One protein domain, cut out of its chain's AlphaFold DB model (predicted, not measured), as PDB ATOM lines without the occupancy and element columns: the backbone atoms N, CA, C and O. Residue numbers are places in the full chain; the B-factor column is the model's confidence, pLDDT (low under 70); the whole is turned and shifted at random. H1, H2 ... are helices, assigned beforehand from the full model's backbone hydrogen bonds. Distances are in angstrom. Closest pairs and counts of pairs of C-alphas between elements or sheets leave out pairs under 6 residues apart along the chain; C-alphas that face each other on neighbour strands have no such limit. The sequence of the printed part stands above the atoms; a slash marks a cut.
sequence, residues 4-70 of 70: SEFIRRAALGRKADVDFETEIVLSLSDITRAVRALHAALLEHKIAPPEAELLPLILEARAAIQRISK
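This is residues 4 to 70 of the 70 residues of an uncharacterized protein of Acidovorax carolinensis (UniProt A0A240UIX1). A long helical hairpin: the helix H2 makes the length, and the shorter H3 folds back beside part of it. At the far end from their link, the short H1 makes a corner with H2. The printed part has 67 residues with three named helices, in the order H1, H2, H3, and is all helix. It is only just loose, close to extended, with a radius of gyration of the C-alphas of 16.1 A, and a rod of 53 by 16 by 16 A.

H2, residues 15 to 44, touches H3, residues 51 to 68, with its residues 21 to 35 alone. Their closest C-alphas, of Thr 32 and Ile 58, are 5.5 A apart. This hairpin has a shallow tilt of 17 degrees, opposite ways. H1, residues 4 to 11, touches H2 at residues 15 to 18 alone, at a steep tilt of 56 degrees; the closest C-alphas, of Ala 10 and Val 18, are 6.4 A apart. H1 and H3 are apart. Every O i to N i+4 pair is within hydrogen-bond range in H1 and H2, and 12 of 14 in H3.

H2 runs 42.9 A from C-alpha 15 at (-33.048, 63.369, 3.156) to C-alpha 44 at (-36.589, 20.911, -2.156). H3 measures 25.7 A and ends at C-alpha 68, (-27.613, 53.662, -6.771). H1 measures 10.8 A.

The C-alphas farthest apart, of Leu 12 and Lys 46, are 52.6 A apart. The printed part has no cut and no long link. The pLDDT is under 70 at residues 6 to 7, 10, 13 to 17 and 69 to 70.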
ATOM      1  N   SER A   4     -19.838  58.082   4.416       73.12
ATOM      2  CA  SER A   4     -19.581  59.503   4.662       73.12
ATOM      3  C   SER A   4     -20.377  60.440   3.741       73.12
ATOM      4  O   SER A   4     -20.828  61.511   4.157       73.12
ATOM      5  N   GLU A   5     -20.556  60.061   2.474       71.62
ATOM      6  CA  GLU A   5     -21.260  60.869   1.474       71.62
ATOM      7  C   GLU A   5     -22.780  60.808   1.677       71.62
ATOM      8  O   GLU A   5     -23.469  61.824   1.550       71.62
ATOM      9  N   PHE A   6     -23.281  59.644   2.087       68.31
ATOM     10  CA  PHE A   6     -24.678  59.424   2.448       68.31
ATOM     11  C   PHE A   6     -25.100  60.296   3.639       68.31
ATOM     12  O   PHE A   6     -26.066  61.062   3.547       68.31
ATOM     13  N   ILE A   7     -24.317  60.275   4.726       69.75
ATOM     14  CA  ILE A   7     -24.559  61.101   5.922       69.75
ATOM     15  C   ILE A   7     -24.526  62.595   5.564       69.75
ATOM     16  O   ILE A   7     -25.372  63.372   6.014       69.75
ATOM     17  N   ARG A   8     -23.590  63.007   4.697       71.69
ATOM     18  CA  ARG A   8     -23.482  64.396   4.236       71.69
ATOM     19  C   ARG A   8     -24.703  64.841   3.423       71.69
ATOM     20  O   ARG A   8     -25.174  65.959   3.621       71.69
ATOM     21  N   ARG A   9     -25.231  64.003   2.524       70.56
ATOM     22  CA  ARG A   9     -26.448  64.315   1.747       70.56
ATOM     23  C   ARG A   9     -27.684  64.407   2.643       70.56
ATOM     24  O   ARG A   9     -28.440  65.372   2.519       70.56
ATOM     25  N   ALA A  10     -27.837  63.478   3.585       67.38
ATOM     26  CA  ALA A  10     -28.938  63.481   4.548       67.38
ATOM     27  C   ALA A  10     -28.957  64.758   5.413       67.38
ATOM     28  O   ALA A  10     -30.022  65.332   5.648       67.38
ATOM     29  N   ALA A  11     -27.782  65.255   5.817       72.00
ATOM     30  CA  ALA A  11     -27.647  66.485   6.601       72.00
ATOM     31  C   ALA A  11     -27.958  67.776   5.812       72.00
ATOM     32  O   ALA A  11     -28.351  68.777   6.405       72.00
ATOM     33  N   LEU A  12     -27.810  67.770   4.481       77.50
ATOM     34  CA  LEU A  12     -27.986  68.947   3.613       77.50
ATOM     35  C   LEU A  12     -29.423  69.128   3.082       77.50
ATOM     36  O   LEU A  12     -29.643  69.909   2.159       77.50
ATOM     37  N   GLY A  13     -30.404  68.407   3.631       63.88
ATOM     38  CA  GLY A  13     -31.802  68.483   3.188       63.88
ATOM     39  C   GLY A  13     -32.145  67.576   2.001       63.88
ATOM     40  O   GLY A  13     -33.303  67.527   1.601       63.88
ATOM     41  N   ARG A  14     -31.193  66.772   1.500       66.44
ATOM     42  CA  ARG A  14     -31.457  65.684   0.534       66.44
ATOM     43  C   ARG A  14     -31.921  64.392   1.213       66.44
ATOM     44  O   ARG A  14     -31.705  63.302   0.700       66.44
ATOM     45  N   LYS A  15     -32.542  64.509   2.389       66.50
ATOM     46  CA  LYS A  15     -33.048  63.369   3.156       66.50
ATOM     47  C   LYS A  15     -34.087  62.572   2.355       66.50
ATOM     48  O   LYS A  15     -34.015  61.357   2.349       66.50
ATOM     49  N   ALA A  16     -34.965  63.252   1.613       67.62
ATOM     50  CA  ALA A  16     -35.955  62.598   0.757       67.62
ATOM     51  C   ALA A  16     -35.319  61.781  -0.386       67.62
ATOM     52  O   ALA A  16     -35.753  60.663  -0.636       67.62
ATOM     53  N   ASP A  17     -34.272  62.304  -1.038       68.75
ATOM     54  CA  ASP A  17     -33.538  61.571  -2.084       68.75
ATOM     55  C   ASP A  17     -32.855  60.325  -1.497       68.75
ATOM     56  O   ASP A  17     -32.912  59.245  -2.072       68.75
ATOM     57  N   VAL A  18     -32.251  60.473  -0.315       74.81
ATOM     58  CA  VAL A  18     -31.586  59.396   0.425       74.81
ATOM     59  C   VAL A  18     -32.572  58.310   0.875       74.81
ATOM     60  O   VAL A  18     -32.290  57.118   0.725       74.81
ATOM     61  N   ASP A  19     -33.732  58.702   1.404       78.69
ATOM     62  CA  ASP A  19     -34.789  57.777   1.818       78.69
ATOM     63  C   ASP A  19     -35.325  57.011   0.593       78.69
ATOM     64  O   ASP A  19     -35.430  55.785   0.627       78.69
ATOM     65  N   PHE A  20     -35.540  57.701  -0.531       77.94
ATOM     66  CA  PHE A  20     -35.982  57.096  -1.791       77.94
ATOM     67  C   PHE A  20     -34.954  56.113  -2.380       77.94
ATOM     68  O   PHE A  20     -35.301  54.994  -2.758       77.94
ATOM     69  N   GLU A  21     -33.672  56.486  -2.426       82.50
ATOM     70  CA  GLU A  21     -32.586  55.589  -2.849       82.50
ATOM     71  C   GLU A  21     -32.511  54.343  -1.949       82.50
ATOM     72  O   GLU A  21     -32.335  53.223  -2.440       82.50
ATOM     73  N   THR A  22     -32.714  54.518  -0.640       84.88
ATOM     74  CA  THR A  22     -32.738  53.421   0.339       84.88
ATOM     75  C   THR A  22     -33.922  52.480   0.105       84.88
ATOM     76  O   THR A  22     -33.731  51.264   0.069       84.88
ATOM     77  N   GLU A  23     -35.129  53.008  -0.113       86.81
ATOM     78  CA  GLU A  23     -36.326  52.207  -0.417       86.81
ATOM     79  C   GLU A  23     -36.147  51.357  -1.682       86.81
ATOM     80  O   GLU A  23     -36.530  50.180  -1.707       86.81
ATOM     81  N   ILE A  24     -35.503  51.907  -2.717       86.44
ATOM     82  CA  ILE A  24     -35.201  51.157  -3.942       86.44
ATOM     83  C   ILE A  24     -34.203  50.031  -3.653       86.44
ATOM     84  O   ILE A  24     -34.409  48.899  -4.095       86.44
ATOM     85  N   VAL A  25     -33.128  50.304  -2.905       87.69
ATOM     86  CA  VAL A  25     -32.126  49.282  -2.557       87.69
ATOM     87  C   VAL A  25     -32.740  48.158  -1.718       87.69
ATOM     88  O   VAL A  25     -32.441  46.984  -1.966       87.69
ATOM     89  N   LEU A  26     -33.620  48.486  -0.770       89.38
ATOM     90  CA  LEU A  26     -34.356  47.499   0.025       89.38
ATOM     91  C   LEU A  26     -35.268  46.647  -0.861       89.38
ATOM     92  O   LEU A  26     -35.181  45.420  -0.817       89.38
ATOM     93  N   SER A  27     -36.038  47.275  -1.749       88.69
ATOM     94  CA  SER A  27     -36.932  46.571  -2.679       88.69
ATOM     95  C   SER A  27     -36.172  45.620  -3.613       88.69
ATOM     96  O   SER A  27     -36.567  44.471  -3.813       88.69
ATOM     97  N   LEU A  28     -35.033  46.060  -4.159       88.69
ATOM     98  CA  LEU A  28     -34.163  45.217  -4.985       88.69
ATOM     99  C   LEU A  28     -33.559  44.064  -4.177       88.69
ATOM    100  O   LEU A  28     -33.451  42.942  -4.676       88.69
ATOM    101  N   SER A  29     -33.198  44.311  -2.918       88.69
ATOM    102  CA  SER A  29     -32.703  43.271  -2.015       88.69
ATOM    103  C   SER A  29     -33.777  42.219  -1.729       88.69
ATOM    104  O   SER A  29     -33.479  41.021  -1.764       88.69
ATOM    105  N   ASP A  30     -35.028  42.632  -1.534       92.44
ATOM    106  CA  ASP A  30     -36.157  41.722  -1.329       92.44
ATOM    107  C   ASP A  30     -36.435  40.859  -2.561       92.44
ATOM    108  O   ASP A  30     -36.614  39.646  -2.421       92.44
ATOM    109  N   ILE A  31     -36.340  41.425  -3.770       90.69
ATOM    110  CA  ILE A  31     -36.417  40.652  -5.021       90.69
ATOM    111  C   ILE A  31     -35.334  39.568  -5.048       90.69
ATOM    112  O   ILE A  31     -35.637  38.397  -5.282       90.69
ATOM    113  N   THR A  32     -34.072  39.907  -4.749       91.44
ATOM    114  CA  THR A  32     -32.998  38.893  -4.750       91.44
ATOM    115  C   THR A  32     -33.224  37.791  -3.714       91.44
ATOM    116  O   THR A  32     -32.907  36.626  -3.970       91.44
ATOM    117  N   ARG A  33     -33.796  38.128  -2.551       93.69
ATOM    118  CA  ARG A  33     -34.132  37.162  -1.500       93.69
ATOM    119  C   ARG A  33     -35.270  36.244  -1.934       93.69
ATOM    120  O   ARG A  33     -35.157  35.034  -1.747       93.69
ATOM    121  N   ALA A  34     -36.317  36.794  -2.545       93.19
ATOM    122  CA  ALA A  34     -37.450  36.035  -3.061       93.19
ATOM    123  C   ALA A  34     -37.023  35.050  -4.159       93.19
ATOM    124  O   ALA A  34     -37.389  33.878  -4.102       93.19
ATOM    125  N   VAL A  35     -36.174  35.480  -5.101       92.81
ATOM    126  CA  VAL A  35     -35.641  34.600  -6.157       92.81
ATOM    127  C   VAL A  35     -34.818  33.451  -5.565       92.81
ATOM    128  O   VAL A  35     -34.986  32.301  -5.964       92.81
ATOM    129  N   ARG A  36     -33.971  33.724  -4.562       92.06
ATOM    130  CA  ARG A  36     -33.207  32.677  -3.858       92.06
ATOM    131  C   ARG A  36     -34.105  31.703  -3.096       92.06
ATOM    132  O   ARG A  36     -33.825  30.507  -3.090       92.06
ATOM    133  N   ALA A  37     -35.167  32.199  -2.466       94.94
ATOM    134  CA  ALA A  37     -36.139  31.365  -1.764       94.94
ATOM    135  C   ALA A  37     -36.908  30.460  -2.738       94.94
ATOM    136  O   ALA A  37     -37.035  29.266  -2.481       94.94
ATOM    137  N   LEU A  38     -37.342  30.997  -3.883       93.62
ATOM    138  CA  LEU A  38     -37.970  30.218  -4.950       93.62
ATOM    139  C   LEU A  38     -37.035  29.119  -5.461       93.62
ATOM    140  O   LEU A  38     -37.436  27.963  -5.543       93.62
ATOM    141  N   HIS A  39     -35.782  29.462  -5.755       93.94
ATOM    142  CA  HIS A  39     -34.773  28.490  -6.166       93.94
ATOM    143  C   HIS A  39     -34.615  27.362  -5.130       93.94
ATOM    144  O   HIS A  39     -34.626  26.185  -5.486       93.94
ATOM    145  N   ALA A  40     -34.506  27.704  -3.841       93.62
ATOM    146  CA  ALA A  40     -34.403  26.714  -2.770       93.62
ATOM    147  C   ALA A  40     -35.639  25.799  -2.699       93.62
ATOM    148  O   ALA A  40     -35.483  24.584  -2.598       93.62
ATOM    149  N   ALA A  41     -36.845  26.360  -2.825       96.38
ATOM    150  CA  ALA A  41     -38.088  25.592  -2.836       96.38
ATOM    151  C   ALA A  41     -38.166  24.632  -4.036       96.38
ATOM    152  O   ALA A  41     -38.563  23.477  -3.890       96.38
ATOM    153  N   LEU A  42     -37.738  25.065  -5.226       95.06
ATOM    154  CA  LEU A  42     -37.693  24.196  -6.409       95.06
ATOM    155  C   LEU A  42     -36.760  22.999  -6.183       95.06
ATOM    156  O   LEU A  42     -37.151  21.863  -6.456       95.06
ATOM    157  N   LEU A  43     -35.579  23.231  -5.602       95.12
ATOM    158  CA  LEU A  43     -34.653  22.154  -5.252       95.12
ATOM    159  C   LEU A  43     -35.216  21.203  -4.191       95.12
ATOM    160  O   LEU A  43     -35.047  19.990  -4.321       95.12
ATOM    161  N   GLU A  44     -35.911  21.723  -3.177       96.94
ATOM    162  CA  GLU A  44     -36.589  20.911  -2.156       96.94
ATOM    163  C   GLU A  44     -37.615  19.956  -2.789       96.94
ATOM    164  O   GLU A  44     -37.694  18.779  -2.431       96.94
ATOM    165  N   HIS A  45     -38.323  20.424  -3.816       96.25
ATOM    166  CA  HIS A  45     -39.269  19.627  -4.594       96.25
ATOM    167  C   HIS A  45     -38.631  18.800  -5.725       96.25
ATOM    168  O   HIS A  45     -39.355  18.155  -6.484       96.25
ATOM    169  N   LYS A  46     -37.293  18.763  -5.831       95.50
ATOM    170  CA  LYS A  46     -36.534  18.073  -6.896       95.50
ATOM    171  C   LYS A  46     -36.868  18.567  -8.311       95.50
ATOM    172  O   LYS A  46     -36.729  17.823  -9.282       95.50
ATOM    173  N   ILE A  47     -37.303  19.816  -8.426       95.25
ATOM    174  CA  ILE A  47     -37.551  20.502  -9.692       95.25
ATOM    175  C   ILE A  47     -36.284  21.275 -10.054       95.25
ATOM    176  O   ILE A  47     -35.736  22.001  -9.227       95.25
ATOM    177  N   ALA A  48     -35.810  21.123 -11.291       93.00
ATOM    178  CA  ALA A  48     -34.681  21.900 -11.788       93.00
ATOM    179  C   ALA A  48     -35.082  23.386 -11.886       93.00
ATOM    180  O   ALA A  48     -36.037  23.697 -12.606       93.00
ATOM    181  N   PRO A  49     -34.392  24.307 -11.187       90.56
ATOM    182  CA  PRO A  49     -34.693  25.726 -11.289       90.56
ATOM    183  C   PRO A  49     -34.364  26.261 -12.692       90.56
ATOM    184  O   PRO A  49     -33.369  25.836 -13.289       90.56
ATOM    185  N   PRO A  50     -35.151  27.209 -13.233       92.50
ATOM    186  CA  PRO A  50     -34.856  27.842 -14.514       92.50
ATOM    187  C   PRO A  50     -33.722  28.869 -14.356       92.50
ATOM    188  O   PRO A  50     -33.934  30.078 -14.393       92.50
ATOM    189  N   GLU A  51     -32.489  28.395 -14.168       90.25
ATOM    190  CA  GLU A  51     -31.313  29.245 -13.898       90.25
ATOM    191  C   GLU A  51     -31.072  30.310 -14.966       90.25
ATOM    192  O   GLU A  51     -30.662  31.427 -14.657       90.25
ATOM    193  N   ALA A  52     -31.363  29.972 -16.225       91.00
ATOM    194  CA  ALA A  52     -31.247  30.891 -17.352       91.00
ATOM    195  C   ALA A  52     -32.145  32.132 -17.202       91.00
ATOM    196  O   ALA A  52     -31.848  33.167 -17.790       91.00
ATOM    197  N   GLU A  53     -33.209  32.038 -16.404       89.94
ATOM    198  CA  GLU A  53     -34.161  33.115 -16.135       89.94
ATOM    199  C   GLU A  53     -33.908  33.753 -14.760       89.94
ATOM    200  O   GLU A  53     -33.956  34.975 -14.626       89.94
ATOM    201  N   LEU A  54     -33.578  32.957 -13.733       88.38
ATOM    202  CA  LEU A  54     -33.401  33.448 -12.359       88.38
ATOM    203  C   LEU A  54     -32.063  34.167 -12.130       88.38
ATOM    204  O   LEU A  54     -32.015  35.178 -11.422       88.38
ATOM    205  N   LEU A  55     -30.969  33.669 -12.712       87.62
ATOM    206  CA  LEU A  55     -29.638  34.246 -12.507       87.62
ATOM    207  C   LEU A  55     -29.521  35.672 -13.078       87.62
ATOM    208  O   LEU A  55     -29.018  36.541 -12.354       87.62
ATOM    209  N   PRO A  56     -30.002  35.972 -14.304       93.00
ATOM    210  CA  PRO A  56     -29.999  37.339 -14.821       93.00
ATOM    211  C   PRO A  56     -30.723  38.331 -13.907       93.00
ATOM    212  O   PRO A  56     -30.180  39.400 -13.640       93.00
ATOM    213  N   LEU A  57     -31.873  37.954 -13.334       89.62
ATOM    214  CA  LEU A  57     -32.641  38.822 -12.431       89.62
ATOM    215  C   LEU A  57     -31.830  39.237 -11.194       89.62
ATOM    216  O   LEU A  57     -31.825  40.406 -10.805       89.62
ATOM    217  N   ILE A  58     -31.093  38.299 -10.588       89.12
ATOM    218  CA  ILE A  58     -30.228  38.595  -9.435       89.12
ATOM    219  C   ILE A  58     -29.075  39.521  -9.842       89.12
ATOM    220  O   ILE A  58     -28.720  40.440  -9.097       89.12
ATOM    221  N   LEU A  59     -28.468  39.279 -11.005       90.75
ATOM    222  CA  LEU A  59     -27.341  40.072 -11.495       90.75
ATOM    223  C   LEU A  59     -27.760  41.500 -11.853       90.75
ATOM    224  O   LEU A  59     -27.047  42.445 -11.508       90.75
ATOM    225  N   GLU A  60     -28.920  41.672 -12.481       91.00
ATOM    226  CA  GLU A  60     -29.487  42.981 -12.805       91.00
ATOM    227  C   GLU A  60     -29.862  43.763 -11.547       91.00
ATOM    228  O   GLU A  60     -29.481  44.931 -11.427       91.00
ATOM    229  N   ALA A  61     -30.513  43.117 -10.573       89.00
ATOM    230  CA  ALA A  61     -30.827  43.733  -9.286       89.00
ATOM    231  C   ALA A  61     -29.551  44.178  -8.553       89.00
ATOM    232  O   ALA A  61     -29.463  45.311  -8.076       89.00
ATOM    233  N   ARG A  62     -28.507  43.336  -8.537       88.56
ATOM    234  CA  ARG A  62     -27.199  43.693  -7.967       88.56
ATOM    235  C   ARG A  62     -26.562  44.874  -8.698       88.56
ATOM    236  O   ARG A  62     -26.038  45.777  -8.047       88.56
ATOM    237  N   ALA A  63     -26.588  44.877 -10.028       89.62
ATOM    238  CA  ALA A  63     -26.039  45.970 -10.822       89.62
ATOM    239  C   ALA A  63     -26.796  47.281 -10.565       89.62
ATOM    240  O   ALA A  63     -26.170  48.333 -10.454       89.62
ATOM    241  N   ALA A  64     -28.122  47.230 -10.423       88.31
ATOM    242  CA  ALA A  64     -28.941  48.385 -10.073       88.31
ATOM    243  C   ALA A  64     -28.597  48.931  -8.678       88.31
ATOM    244  O   ALA A  64     -28.312  50.122  -8.562       88.31
ATOM    245  N   ILE A  65     -28.492  48.068  -7.660       86.81
ATOM    246  CA  ILE A  65     -28.049  48.462  -6.309       86.81
ATOM    247  C   ILE A  65     -26.679  49.144  -6.368       86.81
ATOM    248  O   ILE A  65     -26.485  50.192  -5.759       86.81
ATOM    249  N   GLN A  66     -25.733  48.598  -7.135       86.19
ATOM    250  CA  GLN A  66     -24.396  49.181  -7.282       86.19
ATOM    251  C   GLN A  66     -24.387  50.533  -8.003       86.19
ATOM    252  O   GLN A  66     -23.491  51.330  -7.744       86.19
ATOM    253  N   ARG A  67     -25.333  50.795  -8.913       84.88
ATOM    254  CA  ARG A  67     -25.470  52.108  -9.568       84.88
ATOM    255  C   ARG A  67     -26.049  53.156  -8.622       84.88
ATOM    256  O   ARG A  67     -25.591  54.285  -8.668       84.88
ATOM    257  N   ILE A  68     -27.010  52.775  -7.782       81.12
ATOM    258  CA  ILE A  68     -27.613  53.662  -6.771       81.12
ATOM    259  C   ILE A  68     -26.615  53.931  -5.642       81.12
ATOM    260  O   ILE A  68     -26.478  55.044  -5.160       81.12
ATOM    261  N   SER A  69     -25.848  52.907  -5.268       68.62
ATOM    262  CA  SER A  69     -24.820  52.998  -4.234       68.62
ATOM    263  C   SER A  69     -23.515  53.622  -4.738       68.62
ATOM    264  O   SER A  69     -22.504  53.491  -4.049       68.62
ATOM    265  N   LYS A  70     -23.466  54.238  -5.926       60.44
ATOM    266  CA  LYS A  70     -22.290  54.939  -6.470       60.44
ATOM    267  C   LYS A  70     -22.469  56.437  -6.337       60.44
ATOM    268  O   LYS A  70     -21.585  56.996  -5.656       60.44
TER     269      LYS A  70